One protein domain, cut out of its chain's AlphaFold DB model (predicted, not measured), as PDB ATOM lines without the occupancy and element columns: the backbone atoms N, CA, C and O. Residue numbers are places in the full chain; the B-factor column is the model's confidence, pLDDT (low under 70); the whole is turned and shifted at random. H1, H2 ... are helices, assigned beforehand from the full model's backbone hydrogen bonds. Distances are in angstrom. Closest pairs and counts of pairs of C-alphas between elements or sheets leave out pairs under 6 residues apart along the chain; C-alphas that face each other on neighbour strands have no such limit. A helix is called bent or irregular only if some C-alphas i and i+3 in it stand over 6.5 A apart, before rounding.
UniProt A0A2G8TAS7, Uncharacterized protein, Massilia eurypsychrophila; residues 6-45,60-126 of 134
ATOM      1  N   LEU A   6     148.355 172.361 184.054       74.38
ATOM      2  CA  LEU A   6     147.048 172.864 183.614       74.38
ATOM      3  C   LEU A   6     145.985 171.768 183.567       74.38
ATOM      4  O   LEU A   6     144.808 172.063 183.749       74.38
ATOM      5  N   LEU A   7     146.386 170.509 183.374       75.75
ATOM      6  CA  LEU A   7     145.471 169.368 183.393       75.75
ATOM      7  C   LEU A   7     144.750 169.223 184.745       75.75
ATOM      8  O   LEU A   7     143.521 169.286 184.752       75.75
ATOM      9  N   PRO A   8     145.442 169.093 185.897       75.19
ATOM     10  CA  PRO A   8     144.766 169.011 187.190       75.19
ATOM     11  C   PRO A   8     143.963 170.278 187.517       75.19
ATOM     12  O   PRO A   8     142.883 170.163 188.093       75.19
ATOM     13  N   MET A   9     144.411 171.470 187.096       77.81
ATOM     14  CA  MET A   9     143.629 172.706 187.263       77.81
ATOM     15  C   MET A   9     142.327 172.694 186.450       77.81
ATOM     16  O   MET A   9     141.289 173.113 186.963       77.81
ATOM     17  N   ALA A  10     142.363 172.205 185.207       79.69
ATOM     18  CA  ALA A  10     141.188 172.075 184.350       79.69
ATOM     19  C   ALA A  10     140.209 171.025 184.892       79.69
ATOM     20  O   ALA A  10     139.004 171.268 184.898       79.69
ATOM     21  N   PHE A  11     140.709 169.902 185.416       79.88
ATOM     22  CA  PHE A  11     139.879 168.910 186.106       79.88
ATOM     23  C   PHE A  11     139.223 169.487 187.365       79.88
ATOM     24  O   PHE A  11     138.021 169.302 187.555       79.88
ATOM     25  N   GLY A  12     139.968 170.227 188.192       79.94
ATOM     26  CA  GLY A  12     139.426 170.902 189.374       79.94
ATOM     27  C   GLY A  12     138.339 171.921 189.021       79.94
ATOM     28  O   GLY A  12     137.254 171.899 189.599       79.94
ATOM     29  N   ALA A  13     138.586 172.766 188.016       83.00
ATOM     30  CA  ALA A  13     137.606 173.739 187.531       83.00
ATOM     31  C   ALA A  13     136.367 173.066 186.912       83.00
ATOM     32  O   ALA A  13     135.238 173.475 187.185       83.00
ATOM     33  N   GLY A  14     136.563 172.005 186.127       82.44
ATOM     34  CA  GLY A  14     135.484 171.215 185.535       82.44
ATOM     35  C   GLY A  14     134.620 170.517 186.583       82.44
ATOM     36  O   GLY A  14     133.400 170.464 186.428       82.44
ATOM     37  N   LEU A  15     135.219 170.044 187.681       82.12
ATOM     38  CA  LEU A  15     134.489 169.463 188.808       82.12
ATOM     39  C   LEU A  15     133.629 170.513 189.521       82.12
ATOM     40  O   LEU A  15     132.459 170.243 189.785       82.12
ATOM     41  N   ILE A  16     134.173 171.710 189.777       84.38
ATOM     42  CA  ILE A  16     133.410 172.830 190.356       84.38
ATOM     43  C   ILE A  16     132.233 173.188 189.446       84.38
ATOM     44  O   ILE A  16     131.101 173.248 189.917       84.38
ATOM     45  N   PHE A  17     132.480 173.373 188.147       85.12
ATOM     46  CA  PHE A  17     131.435 173.700 187.174       85.12
ATOM     47  C   PHE A  17     130.356 172.613 187.085       85.12
ATOM     48  O   PHE A  17     129.165 172.910 187.049       85.12
ATOM     49  N   SER A  18     130.753 171.342 187.081       83.38
ATOM     50  CA  SER A  18     129.803 170.230 186.999       83.38
ATOM     51  C   SER A  18     128.947 170.132 188.259       83.38
ATOM     52  O   SER A  18     127.736 169.957 188.149       83.38
ATOM     53  N   ALA A  19     129.551 170.302 189.440       81.56
ATOM     54  CA  ALA A  19     128.854 170.292 190.727       81.56
ATOM     55  C   ALA A  19     127.878 171.470 190.883       81.56
ATOM     56  O   ALA A  19     126.834 171.334 191.524       81.56
ATOM     57  N   THR A  20     128.193 172.628 190.291       80.25
ATOM     58  CA  THR A  20     127.293 173.787 190.299       80.25
ATOM     59  C   THR A  20     126.190 173.671 189.257       80.25
ATOM     60  O   THR A  20     125.048 173.996 189.572       80.25
ATOM     61  N   ALA A  21     126.473 173.171 188.054       82.56
ATOM     62  CA  ALA A  21     125.482 173.032 186.988       82.56
ATOM     63  C   ALA A  21     124.475 171.902 187.265       82.56
ATOM     64  O   ALA A  21     123.266 172.100 187.117       82.56
ATOM     65  N   PHE A  22     124.946 170.746 187.741       79.69
ATOM     66  CA  PHE A  22     124.133 169.543 187.915       79.69
ATOM     67  C   PHE A  22     124.364 168.879 189.283       79.69
ATOM     68  O   PHE A  22     125.452 168.976 189.849       79.69
ATOM     69  N   PRO A  23     123.363 168.170 189.838       71.44
ATOM     70  CA  PRO A  23     123.570 167.322 191.006       71.44
ATOM     71  C   PRO A  23     124.445 166.120 190.618       71.44
ATOM     72  O   PRO A  23     123.969 165.128 190.068       71.44
ATOM     73  N   VAL A  24     125.749 166.229 190.865       72.56
ATOM     74  CA  VAL A  24     126.712 165.158 190.581       72.56
ATOM     75  C   VAL A  24     126.539 164.014 191.600       72.56
ATOM     76  O   VAL A  24     126.464 164.290 192.801       72.56
ATOM     77  N   PRO A  25     126.506 162.735 191.170       75.75
ATOM     78  CA  PRO A  25     126.343 161.593 192.072       75.75
ATOM     79  C   PRO A  25     127.474 161.470 193.101       75.75
ATOM     80  O   PRO A  25     128.645 161.655 192.768       75.75
ATOM     81  N   HIS A  26     127.152 161.038 194.325       70.19
ATOM     82  CA  HIS A  26     128.121 160.904 195.425       70.19
ATOM     83  C   HIS A  26     129.351 160.037 195.100       70.19
ATOM     84  O   HIS A  26     130.445 160.312 195.594       70.19
ATOM     85  N   MET A  27     129.202 159.035 194.225       67.62
ATOM     86  CA  MET A  27     130.314 158.190 193.767       67.62
ATOM     87  C   MET A  27     131.437 158.983 193.088       67.62
ATOM     88  O   MET A  27     132.603 158.633 193.253       67.62
ATOM     89  N   PHE A  28     131.127 160.069 192.375       70.06
ATOM     90  CA  PHE A  28     132.155 160.890 191.729       70.06
ATOM     91  C   PHE A  28     133.056 161.576 192.756       70.06
ATOM     92  O   PHE A  28     134.269 161.627 192.572       70.06
ATOM     93  N   TYR A  29     132.490 162.041 193.870       67.31
ATOM     94  CA  TYR A  29     133.261 162.654 194.950       67.31
ATOM     95  C   TYR A  29     134.116 161.624 195.703       67.31
ATOM     96  O   TYR A  29     135.275 161.900 196.015       67.31
ATOM     97  N   ALA A  30     133.581 160.415 195.918       70.06
ATOM     98  CA  ALA A  30     134.298 159.314 196.564       70.06
ATOM     99  C   ALA A  30     135.524 158.840 195.762       70.06
ATOM    100  O   ALA A  30     136.518 158.430 196.352       70.06
ATOM    101  N   VAL A  31     135.474 158.933 194.429       73.50
ATOM    102  CA  VAL A  31     136.598 158.590 193.541       73.50
ATOM    103  C   VAL A  31     137.562 159.770 193.367       73.50
ATOM    104  O   VAL A  31     138.778 159.578 193.346       73.50
ATOM    105  N   ALA A  32     137.049 161.001 193.291       69.50
ATOM    106  CA  ALA A  32     137.871 162.194 193.090       69.50
ATOM    107  C   ALA A  32     138.800 162.493 194.280       69.50
ATOM    108  O   ALA A  32     139.941 162.903 194.069       69.50
ATOM    109  N   GLY A  33     138.348 162.255 195.517       70.25
ATOM    110  CA  GLY A  33     139.143 162.500 196.727       70.25
ATOM    111  C   GLY A  33     140.477 161.733 196.765       70.25
ATOM    112  O   GLY A  33     141.530 162.368 196.834       70.25
ATOM    113  N   PRO A  34     140.470 160.389 196.674       75.38
ATOM    114  CA  PRO A  34     141.689 159.576 196.685       75.38
ATOM    115  C   PRO A  34     142.634 159.869 195.516       75.38
ATOM    116  O   PRO A  34     143.842 159.978 195.719       75.38
ATOM    117  N   ILE A  35     142.098 160.057 194.303       72.12
ATOM    118  CA  ILE A  35     142.907 160.413 193.125       72.12
ATOM    119  C   ILE A  35     143.627 161.742 193.364       72.12
ATOM    120  O   ILE A  35     144.805 161.882 193.032       72.12
ATOM    121  N   MET A  36     142.945 162.703 193.988       67.75
ATOM    122  CA  MET A  36     143.535 164.000 194.276       67.75
ATOM    123  C   MET A  36     144.578 163.954 195.387       67.75
ATOM    124  O   MET A  36     145.600 164.623 195.279       67.75
ATOM    125  N   ALA A  37     144.376 163.125 196.414       70.44
ATOM    126  CA  ALA A  37     145.383 162.900 197.447       70.44
ATOM    127  C   ALA A  37     146.683 162.328 196.852       70.44
ATOM    128  O   ALA A  37     147.772 162.788 197.191       70.44
ATOM    129  N   VAL A  38     146.574 161.385 195.911       69.50
ATOM    130  CA  VAL A  38     147.731 160.822 195.198       69.50
ATOM    131  C   VAL A  38     148.398 161.875 194.310       69.50
ATOM    132  O   VAL A  38     149.616 162.033 194.363       69.50
ATOM    133  N   ALA A  39     147.626 162.643 193.537       67.31
ATOM    134  CA  ALA A  39     148.166 163.709 192.691       67.31
ATOM    135  C   ALA A  39     148.874 164.803 193.513       67.31
ATOM    136  O   ALA A  39     149.969 165.242 193.151       67.31
ATOM    137  N   ALA A  40     148.288 165.195 194.646       66.31
ATOM    138  CA  ALA A  40     148.878 166.141 195.582       66.31
ATOM    139  C   ALA A  40     150.174 165.592 196.187       66.31
ATOM    140  O   ALA A  40     151.182 166.293 196.185       66.31
ATOM    141  N   ALA A  41     150.190 164.328 196.622       67.44
ATOM    142  CA  ALA A  41     151.390 163.685 197.150       67.44
ATOM    143  C   ALA A  41     152.523 163.628 196.113       67.44
ATOM    144  O   ALA A  41     153.673 163.901 196.449       67.44
ATOM    145  N   ILE A  42     152.219 163.324 194.848       65.44
ATOM    146  CA  ILE A  42     153.217 163.288 193.767       65.44
ATOM    147  C   ILE A  42     153.815 164.679 193.537       65.44
ATOM    148  O   ILE A  42     155.032 164.837 193.470       65.44
ATOM    149  N   ALA A  43     152.977 165.706 193.450       64.75
ATOM    150  CA  ALA A  43     153.441 167.058 193.170       64.75
ATOM    151  C   ALA A  43     154.127 167.729 194.376       64.75
ATOM    152  O   ALA A  43     155.104 168.452 194.185       64.75
ATOM    153  N   MET A  44     153.716 167.412 195.609       63.78
ATOM    154  CA  MET A  44     154.440 167.764 196.841       63.78
ATOM    155  C   MET A  44     155.751 166.988 197.025       63.78
ATOM    156  O   MET A  44     156.481 167.276 197.963       63.78
ATOM    157  N   ASN A  45     156.058 166.022 196.158       65.38
ATOM    158  CA  ASN A  45     157.369 165.378 196.063       65.38
ATOM    159  C   ASN A  45     158.151 165.812 194.809       65.38
ATOM    160  O   ASN A  45     159.238 165.292 194.548       65.38
ATOM    161  N   ALA A  60     165.461 179.399 195.837       74.69
ATOM    162  CA  ALA A  60     164.781 179.589 197.114       74.69
ATOM    163  C   ALA A  60     163.811 180.785 197.058       74.69
ATOM    164  O   ALA A  60     162.649 180.680 197.481       74.69
ATOM    165  N   ALA A  61     164.238 181.906 196.467       77.81
ATOM    166  CA  ALA A  61     163.384 183.070 196.243       77.81
ATOM    167  C   ALA A  61     162.227 182.760 195.278       77.81
ATOM    168  O   ALA A  61     161.086 183.174 195.519       77.81
ATOM    169  N   LEU A  62     162.481 181.992 194.215       79.38
ATOM    170  CA  LEU A  62     161.466 181.572 193.251       79.38
ATOM    171  C   LEU A  62     160.383 180.714 193.914       79.38
ATOM    172  O   LEU A  62     159.200 180.986 193.716       79.38
ATOM    173  N   ARG A  63     160.762 179.736 194.747       77.25
ATOM    174  CA  ARG A  63     159.820 178.913 195.529       77.25
ATOM    175  C   ARG A  63     158.965 179.745 196.471       77.25
ATOM    176  O   ARG A  63     157.746 179.589 196.484       77.25
ATOM    177  N   LYS A  64     159.583 180.663 197.219       81.19
ATOM    178  CA  LYS A  64     158.867 181.554 198.142       81.19
ATOM    179  C   LYS A  64     157.852 182.428 197.404       81.19
ATOM    180  O   LYS A  64     156.709 182.539 197.843       81.19
ATOM    181  N   ASN A  65     158.241 182.999 196.266       82.50
ATOM    182  CA  ASN A  65     157.357 183.818 195.437       82.50
ATOM    183  C   ASN A  65     156.228 182.995 194.802       82.50
ATOM    184  O   ASN A  65     155.082 183.438 194.795       82.50
ATOM    185  N   ALA A  66     156.529 181.788 194.321       81.25
ATOM    186  CA  ALA A  66     155.544 180.865 193.762       81.25
ATOM    187  C   ALA A  66     154.498 180.448 194.808       81.25
ATOM    188  O   ALA A  66     153.298 180.428 194.528       81.25
ATOM    189  N   PHE A  67     154.946 180.171 196.034       82.12
ATOM    190  CA  PHE A  67     154.073 179.858 197.158       82.12
ATOM    191  C   PHE A  67     153.215 181.062 197.568       82.12
ATOM    192  O   PHE A  67     152.000 180.929 197.697       82.12
ATOM    193  N   ALA A  68     153.815 182.248 197.709       83.12
ATOM    194  CA  ALA A  68     153.089 183.473 198.037       83.12
ATOM    195  C   ALA A  68     152.027 183.815 196.978       83.12
ATOM    196  O   ALA A  68     150.903 184.167 197.327       83.12
ATOM    197  N   PHE A  69     152.355 183.644 195.694       84.25
ATOM    198  CA  PHE A  69     151.412 183.808 194.591       84.25
ATOM    199  C   PHE A  69     150.247 182.812 194.677       84.25
ATOM    200  O   PHE A  69     149.091 183.220 194.593       84.25
ATOM    201  N   SER A  70     150.540 181.525 194.899       85.88
ATOM    202  CA  SER A  70     149.522 180.481 195.079       85.88
ATOM    203  C   SER A  70     148.576 180.810 196.239       85.88
ATOM    204  O   SER A  70     147.356 180.808 196.074       85.88
ATOM    205  N   MET A  71     149.126 181.199 197.392       83.94
ATOM    206  CA  MET A  71     148.343 181.586 198.568       83.94
ATOM    207  C   MET A  71     147.489 182.831 198.322       83.94
ATOM    208  O   MET A  71     146.320 182.845 198.698       83.94
ATOM    209  N   ALA A  72     148.034 183.858 197.664       85.06
ATOM    210  CA  ALA A  72     147.284 185.065 197.319       85.06
ATOM    211  C   ALA A  72     146.123 184.754 196.362       85.06
ATOM    212  O   ALA A  72     145.003 185.216 196.576       85.06
ATOM    213  N   PHE A  73     146.364 183.922 195.346       85.31
ATOM    214  CA  PHE A  73     145.335 183.493 194.402       85.31
ATOM    215  C   PHE A  73     144.220 182.701 195.093       85.31
ATOM    216  O   PHE A  73     143.037 182.975 194.877       85.31
ATOM    217  N   LEU A  74     144.576 181.750 195.960       86.12
ATOM    218  CA  LEU A  74     143.608 180.970 196.730       86.12
ATOM    219  C   LEU A  74     142.830 181.845 197.712       86.12
ATOM    220  O   LEU A  74     141.620 181.673 197.843       86.12
ATOM    221  N   ALA A  75     143.486 182.799 198.371       84.88
ATOM    222  CA  ALA A  75     142.827 183.728 199.281       84.88
ATOM    223  C   ALA A  75     141.776 184.567 198.546       84.88
ATOM    224  O   ALA A  75     140.622 184.589 198.965       84.88
ATOM    225  N   ILE A  76     142.128 185.180 197.411       84.38
ATOM    226  CA  ILE A  76     141.179 185.946 196.587       84.38
ATOM    227  C   ILE A  76     140.029 185.047 196.122       84.38
ATOM    228  O   ILE A  76     138.861 185.412 196.260       84.38
ATOM    229  N   SER A  77     140.346 183.849 195.629       82.88
ATOM    230  CA  SER A  77     139.345 182.899 195.135       82.88
ATOM    231  C   SER A  77     138.362 182.465 196.225       82.88
ATOM    232  O   SER A  77     137.171 182.344 195.952       82.88
ATOM    233  N   ASN A  78     138.814 182.283 197.469       83.81
ATOM    234  CA  ASN A  78     137.941 181.888 198.578       83.81
ATOM    235  C   ASN A  78     137.211 183.072 199.228       83.81
ATOM    236  O   ASN A  78     136.077 182.897 199.663       83.81
ATOM    237  N   ILE A  79     137.802 184.272 199.249       84.50
ATOM    238  CA  ILE A  79     137.154 185.495 199.755       84.50
ATOM    239  C   ILE A  79     136.050 185.966 198.805       84.50
ATOM    240  O   ILE A  79     135.013 186.433 199.263       84.50
ATOM    241  N   VAL A  80     136.252 185.848 197.490       81.94
ATOM    242  CA  VAL A  80     135.285 186.316 196.484       81.94
ATOM    243  C   VAL A  80     134.388 185.174 196.008       81.94
ATOM    244  O   VAL A  80     133.165 185.272 196.066       81.94
ATOM    245  N   GLY A  81     134.982 184.067 195.561       77.44
ATOM    246  CA  GLY A  81     134.251 182.957 194.949       77.44
ATOM    247  C   GLY A  81     133.397 182.169 195.940       77.44
ATOM    248  O   GLY A  81     132.262 181.827 195.617       77.44
ATOM    249  N   GLY A  82     133.901 181.935 197.157       76.56
ATOM    250  CA  GLY A  82     133.178 181.212 198.210       76.56
ATOM    251  C   GLY A  82     131.824 181.852 198.550       76.56
ATOM    252  O   GLY A  82     130.794 181.187 198.418       76.56
ATOM    253  N   PRO A  83     131.782 183.146 198.916       81.38
ATOM    254  CA  PRO A  83     130.531 183.846 199.199       81.38
ATOM    255  C   PRO A  83     129.567 183.908 198.014       81.38
ATOM    256  O   PRO A  83     128.372 183.711 198.210       81.38
ATOM    257  N   ILE A  84     130.056 184.125 196.786       83.94
ATOM    258  CA  ILE A  84     129.203 184.135 195.583       83.94
ATOM    259  C   ILE A  84     128.514 182.779 195.401       83.94
ATOM    260  O   ILE A  84     127.314 182.714 195.130       83.94
ATOM    261  N   LEU A  85     129.245 181.685 195.602       78.06
ATOM    262  CA  LEU A  85     128.693 180.337 195.521       78.06
ATOM    263  C   LEU A  85     127.675 180.055 196.628       78.06
ATOM    264  O   LEU A  85     126.610 179.512 196.346       78.06
ATOM    265  N   LEU A  86     127.960 180.465 197.866       72.19
ATOM    266  CA  LEU A  86     127.022 180.332 198.984       72.19
ATOM    267  C   LEU A  86     125.747 181.166 198.775       72.19
ATOM    268  O   LEU A  86     124.650 180.695 199.068       72.19
ATOM    269  N   LEU A  87     125.867 182.370 198.210       81.44
ATOM    270  CA  LEU A  87     124.720 183.191 197.815       81.44
ATOM    271  C   LEU A  87     123.902 182.515 196.711       81.44
ATOM    272  O   LEU A  87     122.676 182.500 196.786       81.44
ATOM    273  N   THR A  88     124.563 181.902 195.727       81.69
ATOM    274  CA  THR A  88     123.895 181.153 194.649       81.69
ATOM    275  C   THR A  88     123.108 179.962 195.208       81.69
ATOM    276  O   THR A  88     121.952 179.745 194.846       81.69
ATOM    277  N   VAL A  89     123.705 179.229 196.154       76.31
ATOM    278  CA  VAL A  89     123.055 178.133 196.888       76.31
ATOM    279  C   VAL A  89     121.799 178.625 197.611       76.31
ATOM    280  O   VAL A  89     120.743 178.000 197.490       76.31
ATOM    281  N   ALA A  90     121.900 179.747 198.330       75.19
ATOM    282  CA  ALA A  90     120.778 180.340 199.052       75.19
ATOM    283  C   ALA A  90     119.661 180.803 198.100       75.19
ATOM    284  O   ALA A  90     118.486 180.578 198.377       75.19
ATOM    285  N   GLN A  91     120.015 181.398 196.958       83.69
ATOM    286  CA  GLN A  91     119.056 181.879 195.961       83.69
ATOM    287  C   GLN A  91     118.314 180.756 195.232       83.69
ATOM    288  O   GLN A  91     117.172 180.948 194.828       83.69
ATOM    289  N   HIS A  92     118.948 179.604 195.018       82.56
ATOM    290  CA  HIS A  92     118.335 178.487 194.294       82.56
ATOM    291  C   HIS A  92     117.725 177.413 195.203       82.56
ATOM    292  O   HIS A  92     117.184 176.433 194.689       82.56
ATOM    293  N   GLY A  93     117.804 177.571 196.529       81.19
ATOM    294  CA  GLY A  93     117.191 176.647 197.487       81.19
ATOM    295  C   GLY A  93     117.674 175.204 197.326       81.19
ATOM    296  O   GLY A  93     116.883 174.268 197.416       81.19
ATOM    297  N   TRP A  94     118.957 175.011 197.009       85.88
ATOM    298  CA  TRP A  94     119.498 173.677 196.750       85.88
ATOM    299  C   TRP A  94     119.430 172.776 197.988       85.88
ATOM    300  O   TRP A  94     119.656 173.218 199.113       85.88
ATOM    301  N   ALA A  95     119.175 171.482 197.764       83.88
ATOM    302  CA  ALA A  95     119.229 170.474 198.817       83.88
ATOM    303  C   ALA A  95     120.629 170.409 199.450       83.88
ATOM    304  O   ALA A  95     121.637 170.555 198.752       83.88
ATOM    305  N   VAL A  96     120.688 170.128 200.757       80.38
ATOM    306  CA  VAL A  96     121.933 170.064 201.549       80.38
ATOM    307  C   VAL A  96     122.985 169.174 200.882       80.38
ATOM    308  O   VAL A  96     124.151 169.542 200.811       80.38
ATOM    309  N   GLU A  97     122.568 168.047 200.310       79.12
ATOM    310  CA  GLU A  97     123.435 167.105 199.590       79.12
ATOM    311  C   GLU A  97     124.191 167.762 198.425       79.12
ATOM    312  O   GLU A  97     125.392 167.538 198.248       79.12
ATOM    313  N   ARG A  98     123.519 168.628 197.655       80.25
ATOM    314  CA  ARG A  98     124.133 169.374 196.548       80.25
ATOM    315  C   ARG A  98     125.092 170.440 197.068       80.25
ATOM    316  O   ARG A  98     126.166 170.613 196.500       80.25
ATOM    317  N   VAL A  99     124.742 171.111 198.165       81.62
ATOM    318  CA  VAL A  99     125.613 172.105 198.817       81.62
ATOM    319  C   VAL A  99     126.905 171.459 199.307       81.62
ATOM    320  O   VAL A  99     127.989 171.978 199.052       81.62
ATOM    321  N   VAL A 100     126.802 170.294 199.947       81.31
ATOM    322  CA  VAL A 100     127.956 169.514 200.407       81.31
ATOM    323  C   VAL A 100     128.820 169.064 199.226       81.31
ATOM    324  O   VAL A 100     130.040 169.203 199.282       81.31
ATOM    325  N   GLY A 101     128.213 168.595 198.130       81.12
ATOM    326  CA  GLY A 101     128.943 168.223 196.913       81.12
ATOM    327  C   GLY A 101     129.722 169.391 196.298       81.12
ATOM    328  O   GLY A 101     130.893 169.250 195.952       81.12
ATOM    329  N   VAL A 102     129.110 170.572 196.237       81.81
ATOM    330  CA  VAL A 102     129.747 171.801 195.745       81.81
ATOM    331  C   VAL A 102     130.876 172.266 196.667       81.81
ATOM    332  O   VAL A 102     131.950 172.621 196.183       81.81
ATOM    333  N   ALA A 103     130.681 172.219 197.987       81.50
ATOM    334  CA  ALA A 103     131.729 172.536 198.956       81.50
ATOM    335  C   ALA A 103     132.930 171.585 198.821       81.50
ATOM    336  O   ALA A 103     134.082 172.018 198.855       81.50
ATOM    337  N   PHE A 104     132.674 170.297 198.593       82.12
ATOM    338  CA  PHE A 104     133.719 169.309 198.353       82.12
ATOM    339  C   PHE A 104     134.435 169.528 197.010       82.12
ATOM    340  O   PHE A 104     135.663 169.464 196.949       82.12
ATOM    341  N   ALA A 105     133.702 169.860 195.943       82.50
ATOM    342  CA  ALA A 105     134.289 170.228 194.654       82.50
ATOM    343  C   ALA A 105     135.183 171.474 194.766       82.50
ATOM    344  O   ALA A 105     136.276 171.491 194.203       82.50
ATOM    345  N   LEU A 106     134.762 172.484 195.534       83.50
ATOM    346  CA  LEU A 106     135.570 173.669 195.837       83.50
ATOM    347  C   LEU A 106     136.831 173.319 196.620       83.50
ATOM    348  O   LEU A 106     137.907 173.820 196.302       83.50
ATOM    349  N   PHE A 107     136.726 172.446 197.622       83.50
ATOM    350  CA  PHE A 107     137.887 171.961 198.363       83.50
ATOM    351  C   PHE A 107     138.894 171.269 197.434       83.50
ATOM    352  O   PHE A 107     140.077 171.613 197.441       83.50
ATOM    353  N   LEU A 108     138.429 170.358 196.575       82.69
ATOM    354  CA  LEU A 108     139.289 169.670 195.611       82.69
ATOM    355  C   LEU A 108     139.884 170.620 194.566       82.69
ATOM    356  O   LEU A 108     141.071 170.515 194.263       82.69
ATOM    357  N   GLY A 109     139.108 171.575 194.055       82.50
ATOM    358  CA  GLY A 109     139.608 172.605 193.147       82.50
ATOM    359  C   GLY A 109     140.697 173.461 193.796       82.50
ATOM    360  O   GLY A 109     141.779 173.616 193.230       82.50
ATOM    361  N   ASN A 110     140.487 173.912 195.033       84.75
ATOM    362  CA  ASN A 110     141.501 174.632 195.804       84.75
ATOM    363  C   ASN A 110     142.779 173.799 195.990       84.75
ATOM    364  O   ASN A 110     143.874 174.322 195.795       84.75
ATOM    365  N   MET A 111     142.661 172.505 196.298       81.69
ATOM    366  CA  MET A 111     143.814 171.605 196.398       81.69
ATOM    367  C   MET A 111     144.548 171.458 195.058       81.69
ATOM    368  O   MET A 111     145.772 171.579 195.018       81.69
ATOM    369  N   THR A 112     143.827 171.271 193.944       81.31
ATOM    370  CA  THR A 112     144.457 171.197 192.611       81.31
ATOM    371  C   THR A 112     145.228 172.469 192.281       81.31
ATOM    372  O   THR A 112     146.351 172.396 191.781       81.31
ATOM    373  N   TRP A 113     144.664 173.637 192.584       82.19
ATOM    374  CA  TRP A 113     145.298 174.929 192.346       82.19
ATOM    375  C   TRP A 113     146.495 175.148 193.263       82.19
ATOM    376  O   TRP A 113     147.554 175.524 192.775       82.19
ATOM    377  N   PHE A 114     146.374 174.828 194.553       83.25
ATOM    378  CA  PHE A 114     147.471 174.925 195.514       83.25
ATOM    379  C   PHE A 114     148.716 174.173 195.046       83.25
ATOM    380  O   PHE A 114     149.829 174.687 195.132       83.25
ATOM    381  N   VAL A 115     148.507 172.976 194.507       78.25
ATOM    382  CA  VAL A 115     149.570 172.082 194.061       78.25
ATOM    383  C   VAL A 115     150.111 172.458 192.675       78.25
ATOM    384  O   VAL A 115     151.302 172.309 192.412       78.25
ATOM    385  N   SER A 116     149.259 172.969 191.784       78.12
ATOM    386  CA  SER A 116     149.613 173.204 190.374       78.12
ATOM    387  C   SER A 116     150.094 174.627 190.083       78.12
ATOM    388  O   SER A 116     150.867 174.834 189.147       78.12
ATOM    389  N   LEU A 117     149.681 175.618 190.878       80.88
ATOM    390  CA  LEU A 117     150.067 177.019 190.687       80.88
ATOM    391  C   LEU A 117     151.557 177.273 190.933       80.88
ATOM    392  O   LEU A 117     152.156 177.949 190.098       80.88
ATOM    393  N   PRO A 118     152.197 176.742 191.995       78.81
ATOM    394  CA  PRO A 118     153.628 176.938 192.192       78.81
ATOM    395  C   PRO A 118     154.497 176.430 191.023       78.81
ATOM    396  O   PRO A 118     155.323 177.207 190.534       78.81
ATOM    397  N   PRO A 119     154.312 175.198 190.497       74.81
ATOM    398  CA  PRO A 119     155.061 174.745 189.327       74.81
ATOM    399  C   PRO A 119     154.704 175.509 188.055       74.81
ATOM    400  O   PRO A 119     155.594 175.763 187.245       74.81
ATOM    401  N   LEU A 120     153.447 175.931 187.878       77.56
ATOM    402  CA  LEU A 120     153.069 176.775 186.744       77.56
ATOM    403  C   LEU A 120     153.793 178.130 186.799       77.56
ATOM    404  O   LEU A 120     154.415 178.525 185.812       77.56
ATOM    405  N   TYR A 121     153.789 178.786 187.963       78.12
ATOM    406  CA  TYR A 121     154.482 180.050 188.212       78.12
ATOM    407  C   TYR A 121     155.986 179.924 187.954       78.12
ATOM    408  O   TYR A 121     156.556 180.706 187.191       78.12
ATOM    409  N   ALA A 122     156.626 178.901 188.526       73.62
ATOM    410  CA  ALA A 122     158.044 178.638 188.311       73.62
ATOM    411  C   ALA A 122     158.352 178.401 186.824       73.62
ATOM    412  O   ALA A 122     159.303 178.971 186.297       73.62
ATOM    413  N   SER A 123     157.508 177.649 186.108       72.88
ATOM    414  CA  SER A 123     157.703 177.355 184.682       72.88
ATOM    415  C   SER A 123     157.659 178.588 183.765       72.88
ATOM    416  O   SER A 123     158.196 178.546 182.651       72.88
ATOM    417  N   TRP A 124     157.006 179.666 184.213       73.69
ATOM    418  CA  TRP A 124     156.908 180.948 183.508       73.69
ATOM    419  C   TRP A 124     158.036 181.915 183.879       73.69
ATOM    420  O   TRP A 124     158.455 182.699 183.034       73.69
ATOM    421  N   LYS A 125     158.515 181.858 185.125       71.94
ATOM    422  CA  LYS A 125     159.592 182.707 185.656       71.94
ATOM    423  C   LYS A 125     160.996 182.162 185.404       71.94
ATOM    424  O   LYS A 125     161.937 182.949 185.421       71.94
ATOM    425  N   LEU A 126     161.141 180.855 185.180       63.31
ATOM    426  CA  LEU A 126     162.395 180.263 184.726       63.31
ATOM    427  C   LEU A 126     162.765 180.889 183.374       63.31
ATOM    428  O   LEU A 126     161.928 180.839 182.456       63.31
TER     429      LEU A 126
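This is residues 6 to 45 and 60 to 126 of the 134 residues of an uncharacterized protein of Massilia eurypsychrophila (UniProt A0A2G8TAS7). Three long helices, H2, the arm H4a of H4 and H3, lie side by side in a flat row with H4a in the middle, and H1 packs on H4a from one face. Beyond H4a the other arm, H4b, bends off past one end of H1 and packs on H3. The 107 printed residues, with four named helices in the order H1, H2, H3, H4 and no named strand, are all helix in class and compact, with a radius of gyration of the C-alphas of 14.9 A and spans of 47 by 28 by 15 A.

H1, residues 6 to 21, touches H4a, residues 96 to 115, at a shallow tilt of 14 degrees, opposite ways; their closest C-alphas, of Gly 12 and Gly 109, are 4.1 A apart. H2, residues 26 to 43, touches H4a the same way at 14 degrees, closest at the C-alphas of Ala 40 and Val 115, 6.2 A. H1, H2 and H4a form a bundle, helices side by side. H3, residues 60 to 92, forms a helical hairpin with H4a at 15 degrees, closest at the C-alphas of Ser 70 and Phe 114, 5.9 A. With residues 62 to 70 alone, H3 touches H4b, residues 118 to 125, at a steep tilt of 58 degrees; the closest C-alphas, of Ala 66 and Pro 118, are 4.6 A apart. H2 and H3 are apart. Every O i to N i+4 pair is within hydrogen-bond range in H1, H4a and H4b, against 13 of 14 in H2 and 28 of 29 in H3.

H1 begins at C-alpha 6 (147.048, 172.864, 183.614) and is 21.8 A long; H2 is 26.2 A. H3, 46.5 A, has a kink of 25 degrees near residue 78. H4, residues 96 to 125, was assigned as one helix by its hydrogen bonds but is bent, with C-alphas 115 and 118 6.6 A apart; H4a is 28.7 A and H4b 10.6 A, ending at C-alpha 125 (159.592, 182.707, 185.656).

The C-alphas farthest apart, of Ala 60 and Gly 93, are 47.7 A apart. Residues 46 to 59 are not printed, and C-alphas 45 and 60 are 16.1 A apart across the cut. The links H1 to H2 and H3 to H4 are tight. Mean pLDDT of the printed part is 78.1; residues 38 to 45 are among those under 70.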